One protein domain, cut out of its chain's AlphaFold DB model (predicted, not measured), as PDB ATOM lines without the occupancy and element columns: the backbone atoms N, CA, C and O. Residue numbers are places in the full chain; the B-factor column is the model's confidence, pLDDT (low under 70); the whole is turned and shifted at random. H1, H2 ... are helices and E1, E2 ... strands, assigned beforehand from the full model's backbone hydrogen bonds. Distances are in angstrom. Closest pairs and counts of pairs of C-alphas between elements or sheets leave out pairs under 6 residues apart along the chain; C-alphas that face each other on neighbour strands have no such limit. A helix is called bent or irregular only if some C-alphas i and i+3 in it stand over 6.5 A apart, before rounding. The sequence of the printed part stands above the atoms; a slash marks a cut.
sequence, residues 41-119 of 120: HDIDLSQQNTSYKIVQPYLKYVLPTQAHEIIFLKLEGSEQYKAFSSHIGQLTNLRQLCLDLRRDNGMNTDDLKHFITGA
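This is residues 41 to 119 of the 120 residues of the protein "Hypothetical protein" of Rotaria sp. Silwood2 (UniProt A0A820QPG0). A small sheet of three parallel strands, E1, E2 and E3, makes a wall with three helices in a row over to one side of it and its other side bare. H2 is in the middle of the row, between H1 near the E1 edge and H3 beyond the E3 edge, and the helices run roughly back against the strands. The printed part has 79 residues with three named helices and three named strands, in the order E1, H1, E2, H2, E3, H3, and the sheet's order is E1, E2, E3. The class is mixed, helices and strands, and the whole is compact, with a radius of gyration of the C-alphas of 11.7 A and spans of 33 by 26 by 18 A.

E1, residues 41 to 44, is an edge strand and the parallel neighbour of the inner strand E2, residues 70 to 76, at 5 degrees; N 74 and O 43, 2.8 A apart, are within hydrogen-bond range. H1, residues 52 to 69, only grazes the sheet, with residues 63 to 69. H1 is irregular, with C-alphas 65 and 68 8.0 A apart, and has a kink of 81 degrees near residue 63. With residues 52 to 59 alone it touches H2, residues 78 to 85; their closest C-alphas, of Tyr 52 and Glu 79, are 6.7 A apart. H1 and H2 run the same way at a shallow tilt of 34 degrees, only just short of steep. H2 only grazes the sheet, with residues 78 to 84. E1, H1, E2 and E2, H2, E3 are strand-helix-strand units, two parallel neighbour strands joined through a helix, each with a right-handed crossover. E3, residues 96 to 100, is the other edge strand, parallel to E2 at 6 degrees, with N 98 and O 73 2.8 A apart. H3, residues 109 to 117, is not on the sheet. It is close to H2 but not clearly touching; their closest C-alphas, of Ser 85 and Phe 115, are 5.7 A apart. H1 and H3 are apart. Each O i to N i+4 pair is within hydrogen-bond range in H2 and H3, and 7 of 14 are in H1.

E1 begins at C-alpha 41, (117.560, 133.331, 135.263), and is 9.6 A long. H1 measures 22.0 A from first to last C-alpha, E2 17.2 A, H2 10.3 A and E3 13.2 A. H3, 12.4 A long, ends at C-alpha 117, (108.361, 119.908, 122.318).

The two C-alphas farthest apart, of Thr 65 and Asn 105, are 33.2 A apart. The printed part has no cut. The links H1 to E2 and E2 to H2 are tight, and the other three are short. The mean pLDDT of the printed part is 78.1, and residues 47 to 53, 101 to 107 and 119 are under 70.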
ATOM      1  N   HIS A  41     116.323 134.083 135.285       76.19
ATOM      2  CA  HIS A  41     117.560 133.331 135.263       76.19
ATOM      3  C   HIS A  41     117.899 132.908 133.843       76.19
ATOM      4  O   HIS A  41     117.159 132.155 133.202       76.19
ATOM      5  N   ASP A  42     119.077 133.347 133.415       82.25
ATOM      6  CA  ASP A  42     119.730 132.848 132.220       82.25
ATOM      7  C   ASP A  42     120.753 131.802 132.647       82.25
ATOM      8  O   ASP A  42     121.685 132.076 133.413       82.25
ATOM      9  N   ILE A  43     120.560 130.576 132.175       81.56
ATOM     10  CA  ILE A  43     121.437 129.456 132.483       81.56
ATOM     11  C   ILE A  43     122.236 129.118 131.236       81.56
ATOM     12  O   ILE A  43     121.699 128.600 130.260       81.56
ATOM     13  N   ASP A  44     123.538 129.372 131.302       83.38
ATOM     14  CA  ASP A  44     124.496 128.918 130.301       83.38
ATOM     15  C   ASP A  44     125.360 127.793 130.885       83.38
ATOM     16  O   ASP A  44     126.219 128.027 131.740       83.38
ATOM     17  N   LEU A  45     125.105 126.559 130.437       77.50
ATOM     18  CA  LEU A  45     125.910 125.379 130.763       77.50
ATOM     19  C   LEU A  45     126.853 124.988 129.617       77.50
ATOM     20  O   LEU A  45     127.539 123.967 129.714       77.50
ATOM     21  N   SER A  46     126.971 125.820 128.575       74.31
ATOM     22  CA  SER A  46     127.830 125.580 127.411       74.31
ATOM     23  C   SER A  46     129.328 125.742 127.704       74.31
ATOM     24  O   SER A  46     130.148 125.847 126.798       74.31
ATOM     25  N   GLN A  47     129.741 125.852 128.966       68.62
ATOM     26  CA  GLN A  47     131.164 125.875 129.279       68.62
ATOM     27  C   GLN A  47     131.724 124.452 129.298       68.62
ATOM     28  O   GLN A  47     131.151 123.552 129.912       68.62
ATOM     29  N   GLN A  48     132.888 124.284 128.661       53.47
ATOM     30  CA  GLN A  48     133.520 123.004 128.298       53.47
ATOM     31  C   GLN A  48     133.856 122.054 129.466       53.47
ATOM     32  O   GLN A  48     134.353 120.961 129.228       53.47
ATOM     33  N   ASN A  49     133.570 122.432 130.715       57.19
ATOM     34  CA  ASN A  49     133.845 121.638 131.915       57.19
ATOM     35  C   ASN A  49     132.621 121.439 132.817       57.19
ATOM     36  O   ASN A  49     132.765 120.953 133.943       57.19
ATOM     37  N   THR A  50     131.414 121.780 132.355       63.38
ATOM     38  CA  THR A  50     130.196 121.504 133.122       63.38
ATOM     39  C   THR A  50     129.870 120.015 133.028       63.38
ATOM     40  O   THR A  50     129.036 119.576 132.240       63.38
ATOM     41  N   SER A  51     130.593 119.206 133.804       64.50
ATOM     42  CA  SER A  51     130.364 117.766 133.848       64.50
ATOM     43  C   SER A  51     128.973 117.467 134.405       64.50
ATOM     44  O   SER A  51     128.444 118.215 135.232       64.50
ATOM     45  N   TYR A  52     128.413 116.317 134.036       67.19
ATOM     46  CA  TYR A  52     127.165 115.795 134.597       67.19
ATOM     47  C   TYR A  52     127.121 115.846 136.140       67.19
ATOM     48  O   TYR A  52     126.072 116.102 136.730       67.19
ATOM     49  N   LYS A  53     128.275 115.698 136.809       68.62
ATOM     50  CA  LYS A  53     128.402 115.788 138.276       68.62
ATOM     51  C   LYS A  53     128.096 117.181 138.837       68.62
ATOM     52  O   LYS A  53     127.696 117.279 139.989       68.62
ATOM     53  N   ILE A  54     128.286 118.235 138.047       70.25
ATOM     54  CA  ILE A  54     127.974 119.623 138.421       70.25
ATOM     55  C   ILE A  54     126.491 119.917 138.168       70.25
ATOM     56  O   ILE A  54     125.852 120.608 138.959       70.25
ATOM     57  N   VAL A  55     125.932 119.356 137.093       76.00
ATOM     58  CA  VAL A  55     124.535 119.573 136.692       76.00
ATOM     59  C   VAL A  55     123.558 118.814 137.597       76.00
ATOM     60  O   VAL A  55     122.512 119.344 137.952       76.00
ATOM     61  N   GLN A  56     123.902 117.602 138.037       77.44
ATOM     62  CA  GLN A  56     123.022 116.764 138.861       77.44
ATOM     63  C   GLN A  56     122.550 117.426 140.172       77.44
ATOM     64  O   GLN A  56     121.342 117.463 140.417       77.44
ATOM     65  N   PRO A  57     123.434 118.005 141.007       76.94
ATOM     66  CA  PRO A  57     123.003 118.729 142.201       76.94
ATOM     67  C   PRO A  57     122.098 119.921 141.879       76.94
ATOM     68  O   PRO A  57     121.130 120.161 142.597       76.94
ATOM     69  N   TYR A  58     122.371 120.641 140.787       79.06
ATOM     70  CA  TYR A  58     121.525 121.749 140.351       79.06
ATOM     71  C   TYR A  58     120.108 121.272 140.014       79.06
ATOM     72  O   TYR A  58     119.139 121.795 140.562       79.06
ATOM     73  N   LEU A  59     119.989 120.229 139.187       83.56
ATOM     74  CA  LEU A  59     118.702 119.638 138.815       83.56
ATOM     75  C   LEU A  59     117.929 119.114 140.027       83.56
ATOM     76  O   LEU A  59     116.718 119.276 140.105       83.56
ATOM     77  N   LYS A  60     118.628 118.507 140.991       82.25
ATOM     78  CA  LYS A  60     117.996 117.889 142.159       82.25
ATOM     79  C   LYS A  60     117.532 118.899 143.206       82.25
ATOM     80  O   LYS A  60     116.472 118.714 143.795       82.25
ATOM     81  N   TYR A  61     118.342 119.917 143.490       77.12
ATOM     82  CA  TYR A  61     118.131 120.778 144.658       77.12
ATOM     83  C   TYR A  61     117.686 122.191 144.301       77.12
ATOM     84  O   TYR A  61     116.980 122.820 145.085       77.12
ATOM     85  N   VAL A  62     118.089 122.695 143.137       77.12
ATOM     86  CA  VAL A  62     117.871 124.095 142.773       77.12
ATOM     87  C   VAL A  62     116.718 124.224 141.791       77.12
ATOM     88  O   VAL A  62     115.766 124.959 142.065       77.12
ATOM     89  N   LEU A  63     116.754 123.453 140.701       83.44
ATOM     90  CA  LEU A  63     115.768 123.526 139.628       83.44
ATOM     91  C   LEU A  63     114.310 123.466 140.122       83.44
ATOM     92  O   LEU A  63     113.554 124.357 139.745       83.44
ATOM     93  N   PRO A  64     113.895 122.555 141.029       84.38
ATOM     94  CA  PRO A  64     112.492 122.463 141.449       84.38
ATOM     95  C   PRO A  64     111.969 123.734 142.128       84.38
ATOM     96  O   PRO A  64     110.767 123.982 142.159       84.38
ATOM     97  N   THR A  65     112.868 124.547 142.688       78.50
ATOM     98  CA  THR A  65     112.510 125.793 143.377       78.50
ATOM     99  C   THR A  65     112.580 127.028 142.482       78.50
ATOM    100  O   THR A  65     111.972 128.039 142.826       78.50
ATOM    101  N   GLN A  66     113.291 126.936 141.352       80.25
ATOM    102  CA  GLN A  66     113.630 128.063 140.473       80.25
ATOM    103  C   GLN A  66     113.159 127.881 139.028       80.25
ATOM    104  O   GLN A  66     113.366 128.768 138.209       80.25
ATOM    105  N   ALA A  67     112.533 126.753 138.684       84.50
ATOM    106  CA  ALA A  67     112.226 126.415 137.296       84.50
ATOM    107  C   ALA A  67     111.411 127.501 136.571       84.50
ATOM    108  O   ALA A  67     111.627 127.767 135.394       84.50
ATOM    109  N   HIS A  68     110.518 128.178 137.296       84.62
ATOM    110  CA  HIS A  68     109.639 129.222 136.764       84.62
ATOM    111  C   HIS A  68     110.361 130.573 136.614       84.62
ATOM    112  O   HIS A  68     109.818 131.510 136.045       84.62
ATOM    113  N   GLU A  69     111.572 130.716 137.143       83.75
ATOM    114  CA  GLU A  69     112.383 131.929 137.010       83.75
ATOM    115  C   GLU A  69     113.276 131.855 135.758       83.75
ATOM    116  O   GLU A  69     113.790 132.876 135.308       83.75
ATOM    117  N   ILE A  70     113.435 130.672 135.155       85.88
ATOM    118  CA  ILE A  70     114.323 130.436 134.011       85.88
ATOM    119  C   ILE A  70     113.638 130.855 132.711       85.88
ATOM    120  O   ILE A  70     112.598 130.310 132.352       85.88
ATOM    121  N   ILE A  71     114.258 131.788 131.983       88.56
ATOM    122  CA  ILE A  71     113.776 132.253 130.667       88.56
ATOM    123  C   ILE A  71     114.706 131.858 129.523       88.56
ATOM    124  O   ILE A  71     114.265 131.767 128.377       88.56
ATOM    125  N   PHE A  72     115.977 131.610 129.835       87.75
ATOM    126  CA  PHE A  72     117.000 131.236 128.878       87.75
ATOM    127  C   PHE A  72     117.761 130.018 129.389       87.75
ATOM    128  O   PHE A  72     118.267 130.010 130.514       87.75
ATOM    129  N   LEU A  73     117.872 129.002 128.539       87.75
ATOM    130  CA  LEU A  73     118.666 127.811 128.798       87.75
ATOM    131  C   LEU A  73     119.556 127.521 127.596       87.75
ATOM    132  O   LEU A  73     119.068 127.332 126.482       87.75
ATOM    133  N   LYS A  74     120.863 127.431 127.829       87.19
ATOM    134  CA  LYS A  74     121.839 127.004 126.831       87.19
ATOM    135  C   LYS A  74     122.571 125.756 127.299       87.19
ATOM    136  O   LYS A  74     123.204 125.762 128.356       87.19
ATOM    137  N   LEU A  75     122.482 124.706 126.488       84.69
ATOM    138  CA  LEU A  75     123.091 123.401 126.728       84.69
ATOM    139  C   LEU A  75     124.087 123.071 125.611       84.69
ATOM    140  O   LEU A  75     123.843 123.370 124.440       84.69
ATOM    141  N   GLU A  76     125.191 122.424 125.975       82.75
ATOM    142  CA  GLU A  76     126.198 121.909 125.042       82.75
ATOM    143  C   GLU A  76     126.486 120.435 125.335       82.75
ATOM    144  O   GLU A  76     126.868 120.065 126.445       82.75
ATOM    145  N   GLY A  77     126.337 119.592 124.315       77.81
ATOM    146  CA  GLY A  77     126.600 118.156 124.402       77.81
ATOM    147  C   GLY A  77     125.492 117.309 125.050       77.81
ATOM    148  O   GLY A  77     124.832 117.715 126.006       77.81
ATOM    149  N   SER A  78     125.305 116.105 124.505       76.88
ATOM    150  CA  SER A  78     124.231 115.120 124.706       76.88
ATOM    151  C   SER A  78     123.928 114.806 126.173       76.88
ATOM    152  O   SER A  78     122.766 114.645 126.548       76.88
ATOM    153  N   GLU A  79     124.948 114.776 127.027       78.56
ATOM    154  CA  GLU A  79     124.802 114.482 128.454       78.56
ATOM    155  C   GLU A  79     123.999 115.556 129.196       78.56
ATOM    156  O   GLU A  79     123.192 115.237 130.071       78.56
ATOM    157  N   GLN A  80     124.155 116.830 128.825       79.44
ATOM    158  CA  GLN A  80     123.389 117.916 129.437       79.44
ATOM    159  C   GLN A  80     121.919 117.860 129.008       79.44
ATOM    160  O   GLN A  80     121.031 118.036 129.840       79.44
ATOM    161  N   TYR A  81     121.652 117.528 127.741       80.44
ATOM    162  CA  TYR A  81     120.287 117.317 127.245       80.44
ATOM    163  C   TYR A  81     119.600 116.176 127.972       80.44
ATOM    164  O   TYR A  81     118.486 116.348 128.454       80.44
ATOM    165  N   LYS A  82     120.265 115.021 128.093       79.62
ATOM    166  CA  LYS A  82     119.726 113.872 128.833       79.62
ATOM    167  C   LYS A  82     119.444 114.222 130.290       79.62
ATOM    168  O   LYS A  82     118.457 113.755 130.845       79.62
ATOM    169  N   ALA A  83     120.288 115.044 130.907       80.75
ATOM    170  CA  ALA A  83     120.069 115.490 132.276       80.75
ATOM    171  C   ALA A  83     118.820 116.389 132.389       80.75
ATOM    172  O   ALA A  83     118.011 116.222 133.303       80.75
ATOM    173  N   PHE A  84     118.632 117.313 131.442       85.00
ATOM    174  CA  PHE A  84     117.494 118.235 131.438       85.00
ATOM    175  C   PHE A  84     116.203 117.649 130.857       85.00
ATOM    176  O   PHE A  84     115.139 118.197 131.128       85.00
ATOM    177  N   SER A  85     116.241 116.556 130.092       84.25
ATOM    178  CA  SER A  85     115.079 116.068 129.332       84.25
ATOM    179  C   SER A  85     113.891 115.700 130.213       84.25
ATOM    180  O   SER A  85     112.752 115.993 129.867       84.25
ATOM    181  N   SER A  86     114.150 115.138 131.391       84.56
ATOM    182  CA  SER A  86     113.119 114.809 132.380       84.56
ATOM    183  C   SER A  86     112.596 116.018 133.161       84.56
ATOM    184  O   SER A  86     111.597 115.903 133.868       84.56
ATOM    185  N   HIS A  87     113.246 117.176 133.037       87.81
ATOM    186  CA  HIS A  87     112.925 118.383 133.793       87.81
ATOM    187  C   HIS A  87     112.496 119.561 132.915       87.81
ATOM    188  O   HIS A  87     112.044 120.573 133.444       87.81
ATOM    189  N   ILE A  88     112.617 119.448 131.591       86.81
ATOM    190  CA  ILE A  88     112.386 120.555 130.663       86.81
ATOM    191  C   ILE A  88     110.957 121.109 130.763       86.81
ATOM    192  O   ILE A  88     110.777 122.320 130.782       86.81
ATOM    193  N   GLY A  89     109.967 120.241 131.004       86.19
ATOM    194  CA  GLY A  89     108.571 120.645 131.219       86.19
ATOM    195  C   GLY A  89     108.314 121.421 132.518       86.19
ATOM    196  O   GLY A  89     107.232 121.968 132.700       86.19
ATOM    197  N   GLN A  90     109.284 121.493 133.438       88.69
ATOM    198  CA  GLN A  90     109.191 122.337 134.638       88.69
ATOM    199  C   GLN A  90     109.523 123.806 134.330       88.69
ATOM    200  O   GLN A  90     109.171 124.691 135.115       88.69
ATOM    201  N   LEU A  91     110.198 124.069 133.203       89.69
ATOM    202  CA  LEU A  91     110.652 125.392 132.775       89.69
ATOM    203  C   LEU A  91     109.526 126.177 132.089       89.69
ATOM    204  O   LEU A  91     109.637 126.594 130.943       89.69
ATOM    205  N   THR A  92     108.419 126.386 132.796       89.44
ATOM    206  CA  THR A  92     107.175 126.954 132.242       89.44
ATOM    207  C   THR A  92     107.295 128.385 131.713       89.44
ATOM    208  O   THR A  92     106.428 128.832 130.970       89.44
ATOM    209  N   ASN A  93     108.359 129.103 132.075       88.31
ATOM    210  CA  ASN A  93     108.645 130.457 131.601       88.31
ATOM    211  C   ASN A  93     109.815 130.514 130.608       88.31
ATOM    212  O   ASN A  93     110.275 131.612 130.281       88.31
ATOM    213  N   LEU A  94     110.292 129.365 130.115       89.94
ATOM    214  CA  LEU A  94     111.378 129.310 129.147       89.94
ATOM    215  C   LEU A  94     110.956 129.990 127.841       89.94
ATOM    216  O   LEU A  94     109.956 129.638 127.225       89.94
ATOM    217  N   ARG A  95     111.733 130.982 127.411       89.44
ATOM    218  CA  ARG A  95     111.502 131.737 126.169       89.44
ATOM    219  C   ARG A  95     112.531 131.411 125.105       89.44
ATOM    220  O   ARG A  95     112.249 131.526 123.917       89.44
ATOM    221  N   GLN A  96     113.733 131.043 125.533       88.75
ATOM    222  CA  GLN A  96     114.839 130.767 124.638       88.75
ATOM    223  C   GLN A  96     115.596 129.521 125.088       88.75
ATOM    224  O   GLN A  96     116.110 129.439 126.201       88.75
ATOM    225  N   LEU A  97     115.687 128.563 124.171       88.44
ATOM    226  CA  LEU A  97     116.437 127.330 124.329       88.44
ATOM    227  C   LEU A  97     117.522 127.277 123.252       88.44
ATOM    228  O   LEU A  97     117.226 127.259 122.058       88.44
ATOM    229  N   CYS A  98     118.784 127.268 123.669       86.94
ATOM    230  CA  CYS A  98     119.932 127.168 122.778       86.94
ATOM    231  C   CYS A  98     120.602 125.805 122.935       86.94
ATOM    232  O   CYS A  98     121.032 125.427 124.023       86.94
ATOM    233  N   LEU A  99     120.706 125.091 121.821       83.12
ATOM    234  CA  LEU A  99     121.213 123.730 121.774       83.12
ATOM    235  C   LEU A  99     122.433 123.676 120.856       83.12
ATOM    236  O   LEU A  99     122.296 123.816 119.641       83.12
ATOM    237  N   ASP A 100     123.623 123.495 121.431       79.50
ATOM    238  CA  ASP A 100     124.819 123.146 120.663       79.50
ATOM    239  C   ASP A 100     125.071 121.629 120.721       79.50
ATOM    240  O   ASP A 100     125.442 121.062 121.754       79.50
ATOM    241  N   LEU A 101     124.800 120.961 119.598       69.81
ATOM    242  CA  LEU A 101     124.979 119.519 119.401       69.81
ATOM    243  C   LEU A 101     126.235 119.187 118.592       69.81
ATOM    244  O   LEU A 101     126.484 118.019 118.303       69.81
ATOM    245  N   ARG A 102     127.054 120.183 118.225       62.03
ATOM    246  CA  ARG A 102     128.200 119.998 117.314       62.03
ATOM    247  C   ARG A 102     129.269 119.040 117.850       62.03
ATOM    248  O   ARG A 102     130.204 118.714 117.125       62.03
ATOM    249  N   ARG A 103     129.160 118.622 119.113       56.53
ATOM    250  CA  ARG A 103     130.139 117.788 119.815       56.53
ATOM    251  C   ARG A 103     129.682 116.361 120.100       56.53
ATOM    252  O   ARG A 103     130.487 115.590 120.608       56.53
ATOM    253  N   ASP A 104     128.454 115.987 119.739       57.50
ATOM    254  CA  ASP A 104     127.916 114.663 120.052       57.50
ATOM    255  C   ASP A 104     127.359 113.938 118.825       57.50
ATOM    256  O   ASP A 104     126.280 114.240 118.328       57.50
ATOM    257  N   ASN A 105     128.070 112.892 118.401       58.12
ATOM    258  CA  ASN A 105     127.664 111.984 117.319       58.12
ATOM    259  C   ASN A 105     126.569 110.976 117.743       58.12
ATOM    260  O   ASN A 105     126.325 110.007 117.027       58.12
ATOM    261  N   GLY A 106     125.958 111.142 118.924       60.66
ATOM    262  CA  GLY A 106     125.149 110.105 119.580       60.66
ATOM    263  C   GLY A 106     123.689 110.457 119.875       60.66
ATOM    264  O   GLY A 106     122.984 109.608 120.416       60.66
ATOM    265  N   MET A 107     123.221 111.671 119.568       67.25
ATOM    266  CA  MET A 107     121.835 112.069 119.841       67.25
ATOM    267  C   MET A 107     120.975 111.905 118.583       67.25
ATOM    268  O   MET A 107     121.249 112.527 117.557       67.25
ATOM    269  N   ASN A 108     119.945 111.058 118.651       72.81
ATOM    270  CA  ASN A 108     118.993 110.893 117.555       72.81
ATOM    271  C   ASN A 108     118.110 112.153 117.440       72.81
ATOM    272  O   ASN A 108     117.689 112.741 118.437       72.81
ATOM    273  N   THR A 109     117.798 112.546 116.207       72.12
ATOM    274  CA  THR A 109     116.832 113.592 115.852       72.12
ATOM    275  C   THR A 109     115.476 113.479 116.554       72.12
ATOM    276  O   THR A 109     114.859 114.512 116.813       72.12
ATOM    277  N   ASP A 110     115.002 112.276 116.878       77.38
ATOM    278  CA  ASP A 110     113.709 112.103 117.556       77.38
ATOM    279  C   ASP A 110     113.759 112.481 119.045       77.38
ATOM    280  O   ASP A 110     112.844 113.145 119.536       77.38
ATOM    281  N   ASP A 111     114.861 112.176 119.738       74.31
ATOM    282  CA  ASP A 111     115.077 112.590 121.134       74.31
ATOM    283  C   ASP A 111     115.144 114.117 121.245       74.31
ATOM    284  O   ASP A 111     114.601 114.719 122.174       74.31
ATOM    285  N   LEU A 112     115.770 114.760 120.254       75.38
ATOM    286  CA  LEU A 112     115.848 116.214 120.172       75.38
ATOM    287  C   LEU A 112     114.468 116.849 119.959       75.38
ATOM    288  O   LEU A 112     114.145 117.843 120.608       75.38
ATOM    289  N   LYS A 113     113.640 116.275 119.078       76.69
ATOM    290  CA  LYS A 113     112.264 116.751 118.866       76.69
ATOM    291  C   LYS A 113     111.444 116.635 120.143       76.69
ATOM    292  O   LYS A 113     110.796 117.603 120.519       76.69
ATOM    293  N   HIS A 114     111.500 115.493 120.829       78.38
ATOM    294  CA  HIS A 114     110.780 115.310 122.089       78.38
ATOM    295  C   HIS A 114     111.221 116.306 123.162       78.38
ATOM    296  O   HIS A 114     110.380 116.856 123.871       78.38
ATOM    297  N   PHE A 115     112.524 116.572 123.246       79.44
ATOM    298  CA  PHE A 115     113.083 117.555 124.165       79.44
ATOM    299  C   PHE A 115     112.568 118.972 123.884       79.44
ATOM    300  O   PHE A 115     112.124 119.652 124.804       79.44
ATOM    301  N   ILE A 116     112.591 119.404 122.619       76.38
ATOM    302  CA  ILE A 116     112.131 120.740 122.215       76.38
ATOM    303  C   ILE A 116     110.622 120.890 122.445       76.38
ATOM    304  O   ILE A 116     110.198 121.901 122.993       76.38
ATOM    305  N   THR A 117     109.818 119.884 122.090       78.31
ATOM    306  CA  THR A 117     108.361 119.908 122.318       78.31
ATOM    307  C   THR A 117     108.003 119.905 123.804       78.31
ATOM    308  O   THR A 117     106.954 120.403 124.178       78.31
ATOM    309  N   GLY A 118     108.852 119.351 124.673       73.06
ATOM    310  CA  GLY A 118     108.661 119.453 126.122       73.06
ATOM    311  C   GLY A 118     109.020 120.826 126.705       73.06
ATOM    312  O   GLY A 118     108.726 121.068 127.873       73.06
ATOM    313  N   ALA A 119     109.686 121.686 125.929       69.81
ATOM    314  CA  ALA A 119     110.195 122.988 126.355       69.81
ATOM    315  C   ALA A 119     109.329 124.182 125.911       69.81
ATOM    316  O   ALA A 119     109.510 125.271 126.452       69.81
TER     317      ALA A 119